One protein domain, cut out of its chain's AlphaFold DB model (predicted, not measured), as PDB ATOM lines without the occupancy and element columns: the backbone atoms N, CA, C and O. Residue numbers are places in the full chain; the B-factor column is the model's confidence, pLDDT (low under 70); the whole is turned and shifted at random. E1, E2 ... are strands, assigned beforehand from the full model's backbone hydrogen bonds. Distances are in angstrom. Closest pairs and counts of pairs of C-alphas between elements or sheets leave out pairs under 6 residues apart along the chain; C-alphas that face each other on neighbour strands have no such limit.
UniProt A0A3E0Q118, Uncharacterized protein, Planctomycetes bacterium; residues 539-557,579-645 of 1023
ATOM      1  N   PHE A 539      33.478 -24.548  43.481       84.94
ATOM      2  CA  PHE A 539      32.367 -24.003  42.704       84.94
ATOM      3  C   PHE A 539      32.821 -23.016  41.624       84.94
ATOM      4  O   PHE A 539      33.836 -22.335  41.756       84.94
ATOM      5  N   TYR A 540      32.000 -22.906  40.589       90.50
ATOM      6  CA  TYR A 540      32.081 -21.921  39.527       90.50
ATOM      7  C   TYR A 540      30.683 -21.331  39.317       90.50
ATOM      8  O   TYR A 540      29.716 -22.064  39.109       90.50
ATOM      9  N   LEU A 541      30.556 -20.014  39.425       92.69
ATOM     10  CA  LEU A 541      29.289 -19.292  39.391       92.69
ATOM     11  C   LEU A 541      29.273 -18.309  38.222       92.69
ATOM     12  O   LEU A 541      30.152 -17.458  38.124       92.69
ATOM     13  N   GLU A 542      28.217 -18.361  37.415       95.38
ATOM     14  CA  GLU A 542      27.907 -17.374  36.381       95.38
ATOM     15  C   GLU A 542      26.541 -16.742  36.650       95.38
ATOM     16  O   GLU A 542      25.510 -17.421  36.735       95.38
ATOM     17  N   THR A 543      26.515 -15.417  36.787       97.00
ATOM     18  CA  THR A 543      25.278 -14.680  37.032       97.00
ATOM     19  C   THR A 543      25.318 -13.240  36.525       97.00
ATOM     20  O   THR A 543      26.365 -12.701  36.192       97.00
ATOM     21  N   SER A 544      24.166 -12.572  36.427       96.19
ATOM     22  CA  SER A 544      24.120 -11.132  36.133       96.19
ATOM     23  C   SER A 544      24.140 -10.275  37.402       96.19
ATOM     24  O   SER A 544      24.437  -9.082  37.328       96.19
ATOM     25  N   ARG A 545      23.807 -10.854  38.563       97.19
ATOM     26  CA  ARG A 545      23.807 -10.168  39.861       97.19
ATOM     27  C   ARG A 545      24.056 -11.163  40.990       97.19
ATOM     28  O   ARG A 545      23.260 -12.078  41.168       97.19
ATOM     29  N   LEU A 546      25.086 -10.915  41.789       96.88
ATOM     30  CA  LEU A 546      25.362 -11.639  43.028       96.88
ATOM     31  C   LEU A 546      25.247 -10.674  44.207       96.88
ATOM     32  O   LEU A 546      25.934  -9.657  44.228       96.88
ATOM     33  N   LYS A 547      24.403 -10.989  45.189       96.31
ATOM     34  CA  LYS A 547      24.337 -10.274  46.467       96.31
ATOM     35  C   LYS A 547      24.714 -11.225  47.594       96.31
ATOM     36  O   LYS A 547      24.067 -12.252  47.755       96.31
ATOM     37  N   ALA A 548      25.703 -10.863  48.398       93.31
ATOM     38  CA  ALA A 548      26.075 -11.593  49.602       93.31
ATOM     39  C   ALA A 548      25.877 -10.716  50.842       93.31
ATOM     40  O   ALA A 548      26.242  -9.540  50.837       93.31
ATOM     41  N   SER A 549      25.291 -11.280  51.894       92.50
ATOM     42  CA  SER A 549      25.234 -10.675  53.230       92.50
ATOM     43  C   SER A 549      25.913 -11.582  54.242       92.50
ATOM     44  O   SER A 549      25.744 -12.801  54.178       92.50
ATOM     45  N   PHE A 550      26.624 -10.986  55.185       88.31
ATOM     46  CA  PHE A 550      27.436 -11.679  56.175       88.31
ATOM     47  C   PHE A 550      26.917 -11.347  57.576       88.31
ATOM     48  O   PHE A 550      26.718 -10.181  57.920       88.31
ATOM     49  N   GLU A 551      26.673 -12.381  58.372       85.88
ATOM     50  CA  GLU A 551      26.150 -12.277  59.734       85.88
ATOM     51  C   GLU A 551      27.040 -13.071  60.697       85.88
ATOM     52  O   GLU A 551      27.550 -14.137  60.354       85.88
ATOM     53  N   GLU A 552      27.202 -12.581  61.923       81.44
ATOM     54  CA  GLU A 552      27.897 -13.327  62.973       81.44
ATOM     55  C   GLU A 552      26.978 -14.399  63.568       81.44
ATOM     56  O   GLU A 552      25.835 -14.130  63.948       81.44
ATOM     57  N   GLY A 553      27.479 -15.626  63.692       76.62
ATOM     58  CA  GLY A 553      26.729 -16.720  64.298       76.62
ATOM     59  C   GLY A 553      27.555 -17.988  64.448       76.62
ATOM     60  O   GLY A 553      28.537 -18.198  63.746       76.62
ATOM     61  N   ALA A 554      27.163 -18.857  65.380       69.25
ATOM     62  CA  ALA A 554      27.844 -20.134  65.557       69.25
ATOM     63  C   ALA A 554      27.649 -21.010  64.309       69.25
ATOM     64  O   ALA A 554      26.518 -21.337  63.944       69.25
ATOM     65  N   VAL A 555      28.751 -21.419  63.682       66.44
ATOM     66  CA  VAL A 555      28.723 -22.421  62.615       66.44
ATOM     67  C   VAL A 555      28.715 -23.790  63.289       66.44
ATOM     68  O   VAL A 555      29.621 -24.124  64.050       66.44
ATOM     69  N   ALA A 556      27.660 -24.577  63.065       57.75
ATOM     70  CA  ALA A 556      27.606 -25.947  63.565       57.75
ATOM     71  C   ALA A 556      28.763 -26.748  62.948       57.75
ATOM     72  O   ALA A 556      28.878 -26.791  61.723       57.75
ATOM     73  N   GLU A 557      29.613 -27.364  63.778       46.53
ATOM     74  CA  GLU A 557      30.688 -28.239  63.302       46.53
ATOM     75  C   GLU A 557      30.088 -29.291  62.365       46.53
ATOM     76  O   GLU A 557      29.221 -30.078  62.756       46.53
ATOM     77  N   ASN A 579      36.508 -31.321  40.242       67.50
ATOM     78  CA  ASN A 579      35.063 -31.375  39.975       67.50
ATOM     79  C   ASN A 579      34.217 -30.351  40.774       67.50
ATOM     80  O   ASN A 579      33.535 -30.718  41.741       67.50
ATOM     81  N   PRO A 580      34.246 -29.062  40.395       81.38
ATOM     82  CA  PRO A 580      33.470 -28.021  41.062       81.38
ATOM     83  C   PRO A 580      31.975 -28.074  40.708       81.38
ATOM     84  O   PRO A 580      31.570 -28.522  39.635       81.38
ATOM     85  N   TRP A 581      31.133 -27.538  41.593       84.06
ATOM     86  CA  TRP A 581      29.743 -27.221  41.268       84.06
ATOM     87  C   TRP A 581      29.671 -26.049  40.291       84.06
ATOM     88  O   TRP A 581      30.124 -24.956  40.612       84.06
ATOM     89  N   ILE A 582      29.040 -26.242  39.139       89.88
ATOM     90  CA  ILE A 582      28.739 -25.160  38.198       89.88
ATOM     91  C   ILE A 582      27.340 -24.629  38.507       89.88
ATOM     92  O   ILE A 582      26.373 -25.392  38.541       89.88
ATOM     93  N   VAL A 583      27.239 -23.321  38.733       92.25
ATOM     94  CA  VAL A 583      26.010 -22.610  39.092       92.25
ATOM     95  C   VAL A 583      25.742 -21.530  38.055       92.25
ATOM     96  O   VAL A 583      26.531 -20.603  37.904       92.25
ATOM     97  N   GLN A 584      24.608 -21.614  37.369       94.75
ATOM     98  CA  GLN A 584      24.152 -20.598  36.422       94.75
ATOM     99  C   GLN A 584      22.769 -20.097  36.829       94.75
ATOM    100  O   GLN A 584      21.857 -20.891  37.064       94.75
ATOM    101  N   ALA A 585      22.607 -18.779  36.932       95.44
ATOM    102  CA  ALA A 585      21.317 -18.134  37.185       95.44
ATOM    103  C   ALA A 585      21.379 -16.644  36.830       95.44
ATOM    104  O   ALA A 585      22.435 -16.024  36.911       95.44
ATOM    105  N   ARG A 586      20.249 -16.002  36.524       96.25
ATOM    106  CA  ARG A 586      20.209 -14.547  36.287       96.25
ATOM    107  C   ARG A 586      20.590 -13.738  37.532       96.25
ATOM    108  O   ARG A 586      21.267 -12.720  37.403       96.25
ATOM    109  N   SER A 587      20.151 -14.161  38.714       96.94
ATOM    110  CA  SER A 587      20.512 -13.517  39.981       96.94
ATOM    111  C   SER A 587      20.653 -14.522  41.113       96.94
ATOM    112  O   SER A 587      19.839 -15.439  41.218       96.94
ATOM    113  N   VAL A 588      21.638 -14.294  41.978       96.69
ATOM    114  CA  VAL A 588      21.925 -15.108  43.159       96.69
ATOM    115  C   VAL A 588      22.047 -14.206  44.387       96.69
ATOM    116  O   VAL A 588      22.839 -13.267  44.396       96.69
ATOM    117  N   ASP A 589      21.281 -14.511  45.428       96.38
ATOM    118  CA  ASP A 589      21.348 -13.854  46.731       96.38
ATOM    119  C   ASP A 589      21.760 -14.908  47.777       96.38
ATOM    120  O   ASP A 589      21.113 -15.949  47.897       96.38
ATOM    121  N   VAL A 590      22.835 -14.659  48.528       94.00
ATOM    122  CA  VAL A 590      23.375 -15.574  49.548       94.00
ATOM    123  C   VAL A 590      23.500 -14.893  50.904       94.00
ATOM    124  O   VAL A 590      23.890 -13.729  51.001       94.00
ATOM    125  N   ARG A 591      23.203 -15.644  51.964       92.19
ATOM    126  CA  ARG A 591      23.423 -15.242  53.352       92.19
ATOM    127  C   ARG A 591      24.436 -16.183  53.987       92.19
ATOM    128  O   ARG A 591      24.206 -17.392  54.080       92.19
ATOM    129  N   ILE A 592      25.565 -15.617  54.385       88.44
ATOM    130  CA  ILE A 592      26.719 -16.320  54.934       88.44
ATOM    131  C   ILE A 592      26.770 -16.030  56.432       88.44
ATOM    132  O   ILE A 592      26.648 -14.882  56.850       88.44
ATOM    133  N   VAL A 593      26.939 -17.080  57.230       85.38
ATOM    134  CA  VAL A 593      27.163 -16.970  58.672       85.38
ATOM    135  C   VAL A 593      28.631 -17.249  58.952       85.38
ATOM    136  O   VAL A 593      29.161 -18.261  58.485       85.38
ATOM    137  N   GLN A 594      29.268 -16.356  59.704       79.81
ATOM    138  CA  GLN A 594      30.662 -16.459  60.122       79.81
ATOM    139  C   GLN A 594      30.744 -16.646  61.641       79.81
ATOM    140  O   GLN A 594      30.149 -15.875  62.399       79.81
ATOM    141  N   ASP A 595      31.485 -17.660  62.094       75.38
ATOM    142  CA  ASP A 595      31.731 -17.879  63.520       75.38
ATOM    143  C   ASP A 595      32.919 -17.023  63.982       75.38
ATOM    144  O   ASP A 595      34.050 -17.247  63.539       75.38
ATOM    145  N   PRO A 596      32.711 -16.058  64.897       70.00
ATOM    146  CA  PRO A 596      33.764 -15.140  65.324       70.00
ATOM    147  C   PRO A 596      34.886 -15.825  66.122       70.00
ATOM    148  O   PRO A 596      35.916 -15.208  66.379       70.00
ATOM    149  N   ARG A 597      34.715 -17.085  66.554       71.25
ATOM    150  CA  ARG A 597      35.704 -17.803  67.382       71.25
ATOM    151  C   ARG A 597      36.775 -18.517  66.565       71.25
ATOM    152  O   ARG A 597      37.871 -18.731  67.077       71.25
ATOM    153  N   ASN A 598      36.445 -18.948  65.350       69.25
ATOM    154  CA  ASN A 598      37.334 -19.736  64.489       69.25
ATOM    155  C   ASN A 598      37.342 -19.261  63.025       69.25
ATOM    156  O   ASN A 598      37.978 -19.904  62.194       69.25
ATOM    157  N   SER A 599      36.640 -18.167  62.713       66.12
ATOM    158  CA  SER A 599      36.490 -17.599  61.367       66.12
ATOM    159  C   SER A 599      35.880 -18.552  60.331       66.12
ATOM    160  O   SER A 599      35.975 -18.282  59.131       66.12
ATOM    161  N   ALA A 600      35.230 -19.634  60.778       68.88
ATOM    162  CA  ALA A 600      34.535 -20.568  59.903       68.88
ATOM    163  C   ALA A 600      33.336 -19.885  59.248       68.88
ATOM    164  O   ALA A 600      32.578 -19.178  59.913       68.88
ATOM    165  N   MET A 601      33.141 -20.128  57.953       73.00
ATOM    166  CA  MET A 601      32.020 -19.598  57.178       73.00
ATOM    167  C   MET A 601      31.126 -20.724  56.661       73.00
ATOM    168  O   MET A 601      31.608 -21.738  56.154       73.00
ATOM    169  N   ASN A 602      29.810 -20.527  56.733       79.12
ATOM    170  CA  ASN A 602      28.823 -21.436  56.158       79.12
ATOM    171  C   ASN A 602      27.721 -20.658  55.431       79.12
ATOM    172  O   ASN A 602      27.223 -19.646  55.927       79.12
ATOM    173  N   VAL A 603      27.299 -21.155  54.268       85.69
ATOM    174  CA  VAL A 603      26.125 -20.626  53.566       85.69
ATOM    175  C   VAL A 603      24.882 -21.081  54.326       85.69
ATOM    176  O   VAL A 603      24.546 -22.266  54.309       85.69
ATOM    177  N   ALA A 604      24.207 -20.150  55.001       88.25
ATOM    178  CA  ALA A 604      22.983 -20.421  55.754       88.25
ATOM    179  C   ALA A 604      21.738 -20.391  54.861       88.25
ATOM    180  O   ALA A 604      20.749 -21.074  55.127       88.25
ATOM    181  N   GLU A 605      21.774 -19.589  53.797       92.75
ATOM    182  CA  GLU A 605      20.669 -19.454  52.858       92.75
ATOM    183  C   GLU A 605      21.174 -19.029  51.479       92.75
ATOM    184  O   GLU A 605      22.061 -18.181  51.372       92.75
ATOM    185  N   ALA A 606      20.601 -19.601  50.423       94.00
ATOM    186  CA  ALA A 606      20.897 -19.222  49.048       94.00
ATOM    187  C   ALA A 606      19.618 -19.205  48.211       94.00
ATOM    188  O   ALA A 606      18.847 -20.164  48.207       94.00
ATOM    189  N   THR A 607      19.402 -18.123  47.472       96.38
ATOM    190  CA  THR A 607      18.314 -17.996  46.502       96.38
ATOM    191  C   THR A 607      18.906 -17.746  45.125       96.38
ATOM    192  O   THR A 607      19.698 -16.826  44.957       96.38
ATOM    193  N   ALA A 608      18.498 -18.531  44.133       95.81
ATOM    194  CA  ALA A 608      18.844 -18.308  42.735       95.81
ATOM    195  C   ALA A 608      17.568 -18.137  41.906       95.81
ATOM    196  O   ALA A 608      16.598 -18.872  42.100       95.81
ATOM    197  N   GLU A 609      17.555 -17.180  40.980       95.19
ATOM    198  CA  GLU A 609      16.400 -16.885  40.126       95.19
ATOM    199  C   GLU A 609      16.798 -16.655  38.666       95.19
ATOM    200  O   GLU A 609      17.842 -16.076  38.370       95.19
ATOM    201  N   GLY A 610      15.899 -17.032  37.752       88.81
ATOM    202  CA  GLY A 610      16.021 -16.811  36.313       88.81
ATOM    203  C   GLY A 610      16.906 -17.853  35.634       88.81
ATOM    204  O   GLY A 610      18.105 -17.636  35.496       88.81
ATOM    205  N   SER A 611      16.280 -18.945  35.183       89.81
ATOM    206  CA  SER A 611      16.927 -20.088  34.517       89.81
ATOM    207  C   SER A 611      18.067 -20.682  35.344       89.81
ATOM    208  O   SER A 611      19.219 -20.682  34.923       89.81
ATOM    209  N   VAL A 612      17.729 -21.159  36.541       94.69
ATOM    210  CA  VAL A 612      18.679 -21.809  37.444       94.69
ATOM    211  C   VAL A 612      19.120 -23.134  36.836       94.69
ATOM    212  O   VAL A 612      18.273 -23.958  36.486       94.69
ATOM    213  N   LEU A 613      20.429 -23.344  36.757       93.81
ATOM    214  CA  LEU A 613      21.064 -24.607  36.407       93.81
ATOM    215  C   LEU A 613      22.232 -24.854  37.369       93.81
ATOM    216  O   LEU A 613      23.161 -24.055  37.451       93.81
ATOM    217  N   LEU A 614      22.166 -25.960  38.103       91.62
ATOM    218  CA  LEU A 614      23.228 -26.467  38.965       91.62
ATOM    219  C   LEU A 614      23.712 -27.791  38.390       91.62
ATOM    220  O   LEU A 614      22.899 -28.699  38.213       91.62
ATOM    221  N   THR A 615      25.007 -27.935  38.131       89.19
ATOM    222  CA  THR A 615      25.571 -29.197  37.635       89.19
ATOM    223  C   THR A 615      26.860 -29.560  38.353       89.19
ATOM    224  O   THR A 615      27.703 -28.696  38.583       89.19
ATOM    225  N   ARG A 616      27.035 -30.848  38.656       82.62
ATOM    226  CA  ARG A 616      28.301 -31.428  39.119       82.62
ATOM    227  C   ARG A 616      28.545 -32.745  38.393       82.62
ATOM    228  O   ARG A 616      27.629 -33.563  38.278       82.62
ATOM    229  N   GLN A 617      29.762 -32.951  37.904       67.62
ATOM    230  CA  GLN A 617      30.125 -34.138  37.138       67.62
ATOM    231  C   GLN A 617      30.882 -35.113  38.035       67.62
ATOM    232  O   GLN A 617      32.096 -35.049  38.105       67.62
ATOM    233  N   ASP A 618      30.193 -35.986  38.773       62.31
ATOM    234  CA  ASP A 618      30.856 -36.945  39.674       62.31
ATOM    235  C   ASP A 618      32.021 -37.668  38.956       62.31
ATOM    236  O   ASP A 618      31.841 -38.203  37.865       62.31
ATOM    237  N   LEU A 619      33.235 -37.640  39.518       53.22
ATOM    238  CA  LEU A 619      34.387 -38.322  38.917       53.22
ATOM    239  C   LEU A 619      34.140 -39.841  38.969       53.22
ATOM    240  O   LEU A 619      33.697 -40.331  40.012       53.22
ATOM    241  N   PRO A 620      34.413 -40.597  37.889       49.34
ATOM    242  CA  PRO A 620      34.285 -42.047  37.921       49.34
ATOM    243  C   PRO A 620      35.223 -42.618  38.994       49.34
ATOM    244  O   PRO A 620      36.414 -42.303  39.021       49.34
ATOM    245  N   ASP A 621      34.675 -43.423  39.906       51.06
ATOM    246  CA  ASP A 621      35.440 -44.099  40.957       51.06
ATOM    247  C   ASP A 621      36.438 -45.068  40.293       51.06
ATOM    248  O   ASP A 621      36.012 -45.998  39.610       51.06
ATOM    249  N   PRO A 622      37.763 -44.896  40.469       46.91
ATOM    250  CA  PRO A 622      38.763 -45.734  39.808       46.91
ATOM    251  C   PRO A 622      38.692 -47.217  40.211       46.91
ATOM    252  O   PRO A 622      39.297 -48.049  39.537       46.91
ATOM    253  N   ASN A 623      37.967 -47.560  41.284       50.53
ATOM    254  CA  ASN A 623      37.755 -48.934  41.742       50.53
ATOM    255  C   ASN A 623      36.386 -49.517  41.344       50.53
ATOM    256  O   ASN A 623      36.115 -50.679  41.659       50.53
ATOM    257  N   ARG A 624      35.520 -48.754  40.663       50.78
ATOM    258  CA  ARG A 624      34.234 -49.231  40.134       50.78
ATOM    259  C   ARG A 624      34.172 -49.008  38.623       50.78
ATOM    260  O   ARG A 624      34.217 -47.881  38.150       50.78
ATOM    261  N   GLU A 625      33.998 -50.086  37.860       39.53
ATOM    262  CA  GLU A 625      33.589 -49.987  36.454       39.53
ATOM    263  C   GLU A 625      32.146 -49.449  36.396       39.53
ATOM    264  O   GLU A 625      31.182 -50.198  36.539       39.53
ATOM    265  N   GLY A 626      31.994 -48.132  36.253       49.38
ATOM    266  CA  GLY A 626      30.703 -47.459  36.116       49.38
ATOM    267  C   GLY A 626      30.865 -46.025  35.612       49.38
ATOM    268  O   GLY A 626      31.785 -45.316  36.018       49.38
ATOM    269  N   GLU A 627      29.987 -45.604  34.699       47.19
ATOM    270  CA  GLU A 627      29.957 -44.227  34.201       47.19
ATOM    271  C   GLU A 627      29.614 -43.242  35.332       47.19
ATOM    272  O   GLU A 627      28.729 -43.477  36.159       47.19
ATOM    273  N   ALA A 628      30.331 -42.117  35.350       54.03
ATOM    274  CA  ALA A 628      30.028 -40.948  36.166       54.03
ATOM    275  C   ALA A 628      28.539 -40.579  36.064       54.03
ATOM    276  O   ALA A 628      28.046 -40.316  34.970       54.03
ATOM    277  N   SER A 629      27.823 -40.522  37.190       62.06
ATOM    278  CA  SER A 629      26.414 -40.109  37.224       62.06
ATOM    279  C   SER A 629      26.314 -38.617  37.559       62.06
ATOM    280  O   SER A 629      26.352 -38.269  38.738       62.06
ATOM    281  N   PRO A 630      26.193 -37.707  36.573       73.00
ATOM    282  CA  PRO A 630      26.136 -36.279  36.855       73.00
ATOM    283  C   PRO A 630      24.874 -35.932  37.648       73.00
ATOM    284  O   PRO A 630      23.783 -36.452  37.384       73.00
ATOM    285  N   VAL A 631      25.022 -35.004  38.590       84.12
ATOM    286  CA  VAL A 631      23.894 -34.379  39.284       84.12
ATOM    287  C   VAL A 631      23.545 -33.099  38.539       84.12
ATOM    288  O   VAL A 631      24.417 -32.259  38.315       84.12
ATOM    289  N   ALA A 632      22.279 -32.949  38.151       87.94
ATOM    290  CA  ALA A 632      21.775 -31.748  37.500       87.94
ATOM    291  C   ALA A 632      20.461 -31.291  38.142       87.94
ATOM    292  O   ALA A 632      19.516 -32.067  38.279       87.94
ATOM    293  N   VAL A 633      20.395 -30.017  38.511       91.88
ATOM    294  CA  VAL A 633      19.209 -29.372  39.080       91.88
ATOM    295  C   VAL A 633      18.859 -28.180  38.203       91.88
ATOM    296  O   VAL A 633      19.724 -27.352  37.928       91.88
ATOM    297  N   SER A 634      17.611 -28.074  37.750       94.44
ATOM    298  CA  SER A 634      17.181 -26.953  36.907       94.44
ATOM    299  C   SER A 634      15.781 -26.448  37.243       94.44
ATOM    300  O   SER A 634      14.914 -27.216  37.656       94.44
ATOM    301  N   GLY A 635      15.544 -25.146  37.081       94.56
ATOM    302  CA  GLY A 635      14.246 -24.528  37.363       94.56
ATOM    303  C   GLY A 635      14.232 -23.015  37.144       94.56
ATOM    304  O   GLY A 635      15.211 -22.417  36.707       94.56
ATOM    305  N   SER A 636      13.112 -22.359  37.454       95.50
ATOM    306  CA  SER A 636      13.017 -20.892  37.406       95.50
ATOM    307  C   SER A 636      13.531 -20.220  38.676       95.50
ATOM    308  O   SER A 636      14.040 -19.099  38.600       95.50
ATOM    309  N   ARG A 637      13.391 -20.882  39.831       96.31
ATOM    310  CA  ARG A 637      13.872 -20.397  41.127       96.31
ATOM    311  C   ARG A 637      14.262 -21.558  42.035       96.31
ATOM    312  O   ARG A 637      13.543 -22.551  42.114       96.31
ATOM    313  N   MET A 638      15.366 -21.380  42.745       96.06
ATOM    314  CA  MET A 638      15.873 -22.274  43.779       96.06
ATOM    315  C   MET A 638      16.001 -21.493  45.085       96.06
ATOM    316  O   MET A 638      16.498 -20.368  45.083       96.06
ATOM    317  N   HIS A 639      15.574 -22.088  46.191       96.19
ATOM    318  CA  HIS A 639      15.758 -21.571  47.540       96.19
ATOM    319  C   HIS A 639      16.304 -22.691  48.420       96.19
ATOM    320  O   HIS A 639      15.695 -23.751  48.535       96.19
ATOM    321  N   LEU A 640      17.479 -22.472  48.991       93.00
ATOM    322  CA  LEU A 640      18.174 -23.401  49.867       93.00
ATOM    323  C   LEU A 640      18.283 -22.765  51.247       93.00
ATOM    324  O   LEU A 640      18.792 -21.654  51.372       93.00
ATOM    325  N   ILE A 641      17.861 -23.493  52.273       92.19
ATOM    326  CA  ILE A 641      18.078 -23.144  53.678       92.19
ATOM    327  C   ILE A 641      18.968 -24.223  54.282       92.19
ATOM    328  O   ILE A 641      18.662 -25.406  54.160       92.19
ATOM    329  N   ASN A 642      20.042 -23.816  54.951       87.19
ATOM    330  CA  ASN A 642      20.986 -24.700  55.622       87.19
ATOM    331  C   ASN A 642      21.159 -24.251  57.076       87.19
ATOM    332  O   ASN A 642      21.734 -23.199  57.350       87.19
ATOM    333  N   ARG A 643      20.661 -25.055  58.017       82.38
ATOM    334  CA  ARG A 643      20.766 -24.797  59.462       82.38
ATOM    335  C   ARG A 643      21.876 -25.614  60.136       82.38
ATOM    336  O   ARG A 643      21.985 -25.595  61.359       82.38
ATOM    337  N   GLY A 644      22.727 -26.272  59.345       71.00
ATOM    338  CA  GLY A 644      23.852 -27.081  59.812       71.00
ATOM    339  C   GLY A 644      23.551 -28.583  59.850       71.00
ATOM    340  O   GLY A 644      22.406 -29.014  59.985       71.00
ATOM    341  N   GLY A 645      24.602 -29.398  59.717       70.75
ATOM    342  CA  GLY A 645      24.483 -30.858  59.661       70.75
ATOM    343  C   GLY A 645      23.572 -31.327  58.520       70.75
ATOM    344  O   GLY A 645      23.790 -30.974  57.361       70.75
TER     345      GLY A 645
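Overview. This is residues 539 to 557 and 579 to 645 of the 1023 residues of an uncharacterized protein of Planctomycetes bacterium (UniProt A0A3E0Q118). The domain is a single narrow sheet of four strands side by side, and each strand bends sharply partway along, so that the whole sheet is folded across its strands into an open V. One arm of the V is lengthened by the loop between E3 and E4, whose residues 621 to 626 stick out free at its far end; the short link between E2 and E3 lies at the end of the other arm. The printed part has 86 residues with no named helix and four named strands, E1, E2, E3 and E4 along the chain, which stand in the same order across the sheet. The sheet is mixed, with E1 and E2 parallel and the other neighbours antiparallel, and the class is all strand. The whole is loose, with a radius of gyration of the C-alphas of 15.5 A, and flat in outline, spanning 45 by 33 by 18 A.

Along the chain. The printed part begins with E1, residues 539 to 552, which starts at C-alpha 539, (32.367, -24.003, 42.704), and measures 23.3 A from first to last C-alpha. After the cut comes E2, residues 581 to 594, 21.7 A long. E3, residues 601 to 616, is the longest strand by residues, with 16, and measures 21.9 A; its C-alpha 601 is at (32.020, -19.598, 57.178). E4, residues 631 to 642, is 19.2 A long and ends at C-alpha 642, (20.986, -24.700, 55.622). E1 bends by 125 degrees at residue 542, E2 by 125 degrees at residue 584, E3 by 129 degrees at residue 610 and E4 by 118 degrees at residue 636.

Arrangement. E1 is an edge strand, and its one neighbour, E2, is parallel to it, with 12 degrees between their directions. The C-alphas of Phe 539 and Trp 581 face each other at 4.4 A; N 542 and O 583 are within hydrogen-bond range at 2.8 A, and past the bends so are N 590 and O 547, also at 2.8 A. E2 and E3 form a hairpin and are antiparallel at 168 degrees. The C-alphas of Val 590 and Ala 606 face each other at 4.4 A, and N 584 and O 613 are within hydrogen-bond range at 2.8 A, as are N 607 and O 589 at 2.8 A. E3 and E4 form a second hairpin, antiparallel at 154 degrees. The C-alphas of Glu 609 and Arg 637 face each other at 4.4 A near the bends; N 633 and O 614 are 2.8 A apart and N 608 and O 638 are 2.9 A apart, both within hydrogen-bond range. E2, E3 and E4 make a meander, each strand the antiparallel neighbour of the one before. E4 is the other edge strand, and E1 and E4 are apart. The sheet's C-alphas lie up to 9.7 A off the best plane through them, and it is twisted.

Size, cuts and confidence. The two C-alphas farthest apart are those of Glu 552 and Glu 625, 45.6 A. Residues 558 to 578 are not printed, and C-alphas 557 and 579 are 23.9 A apart across this cut, which falls in the link from E1 to E2. The link from E2 to E3 is short, with 6 residues, and that from E3 to E4 is long, with 14. The mean pLDDT of the printed part is 81.1, and 21 residues are under 70: residues 554 to 557, residue 579, residues 598 to 600 and residues 617 to 629.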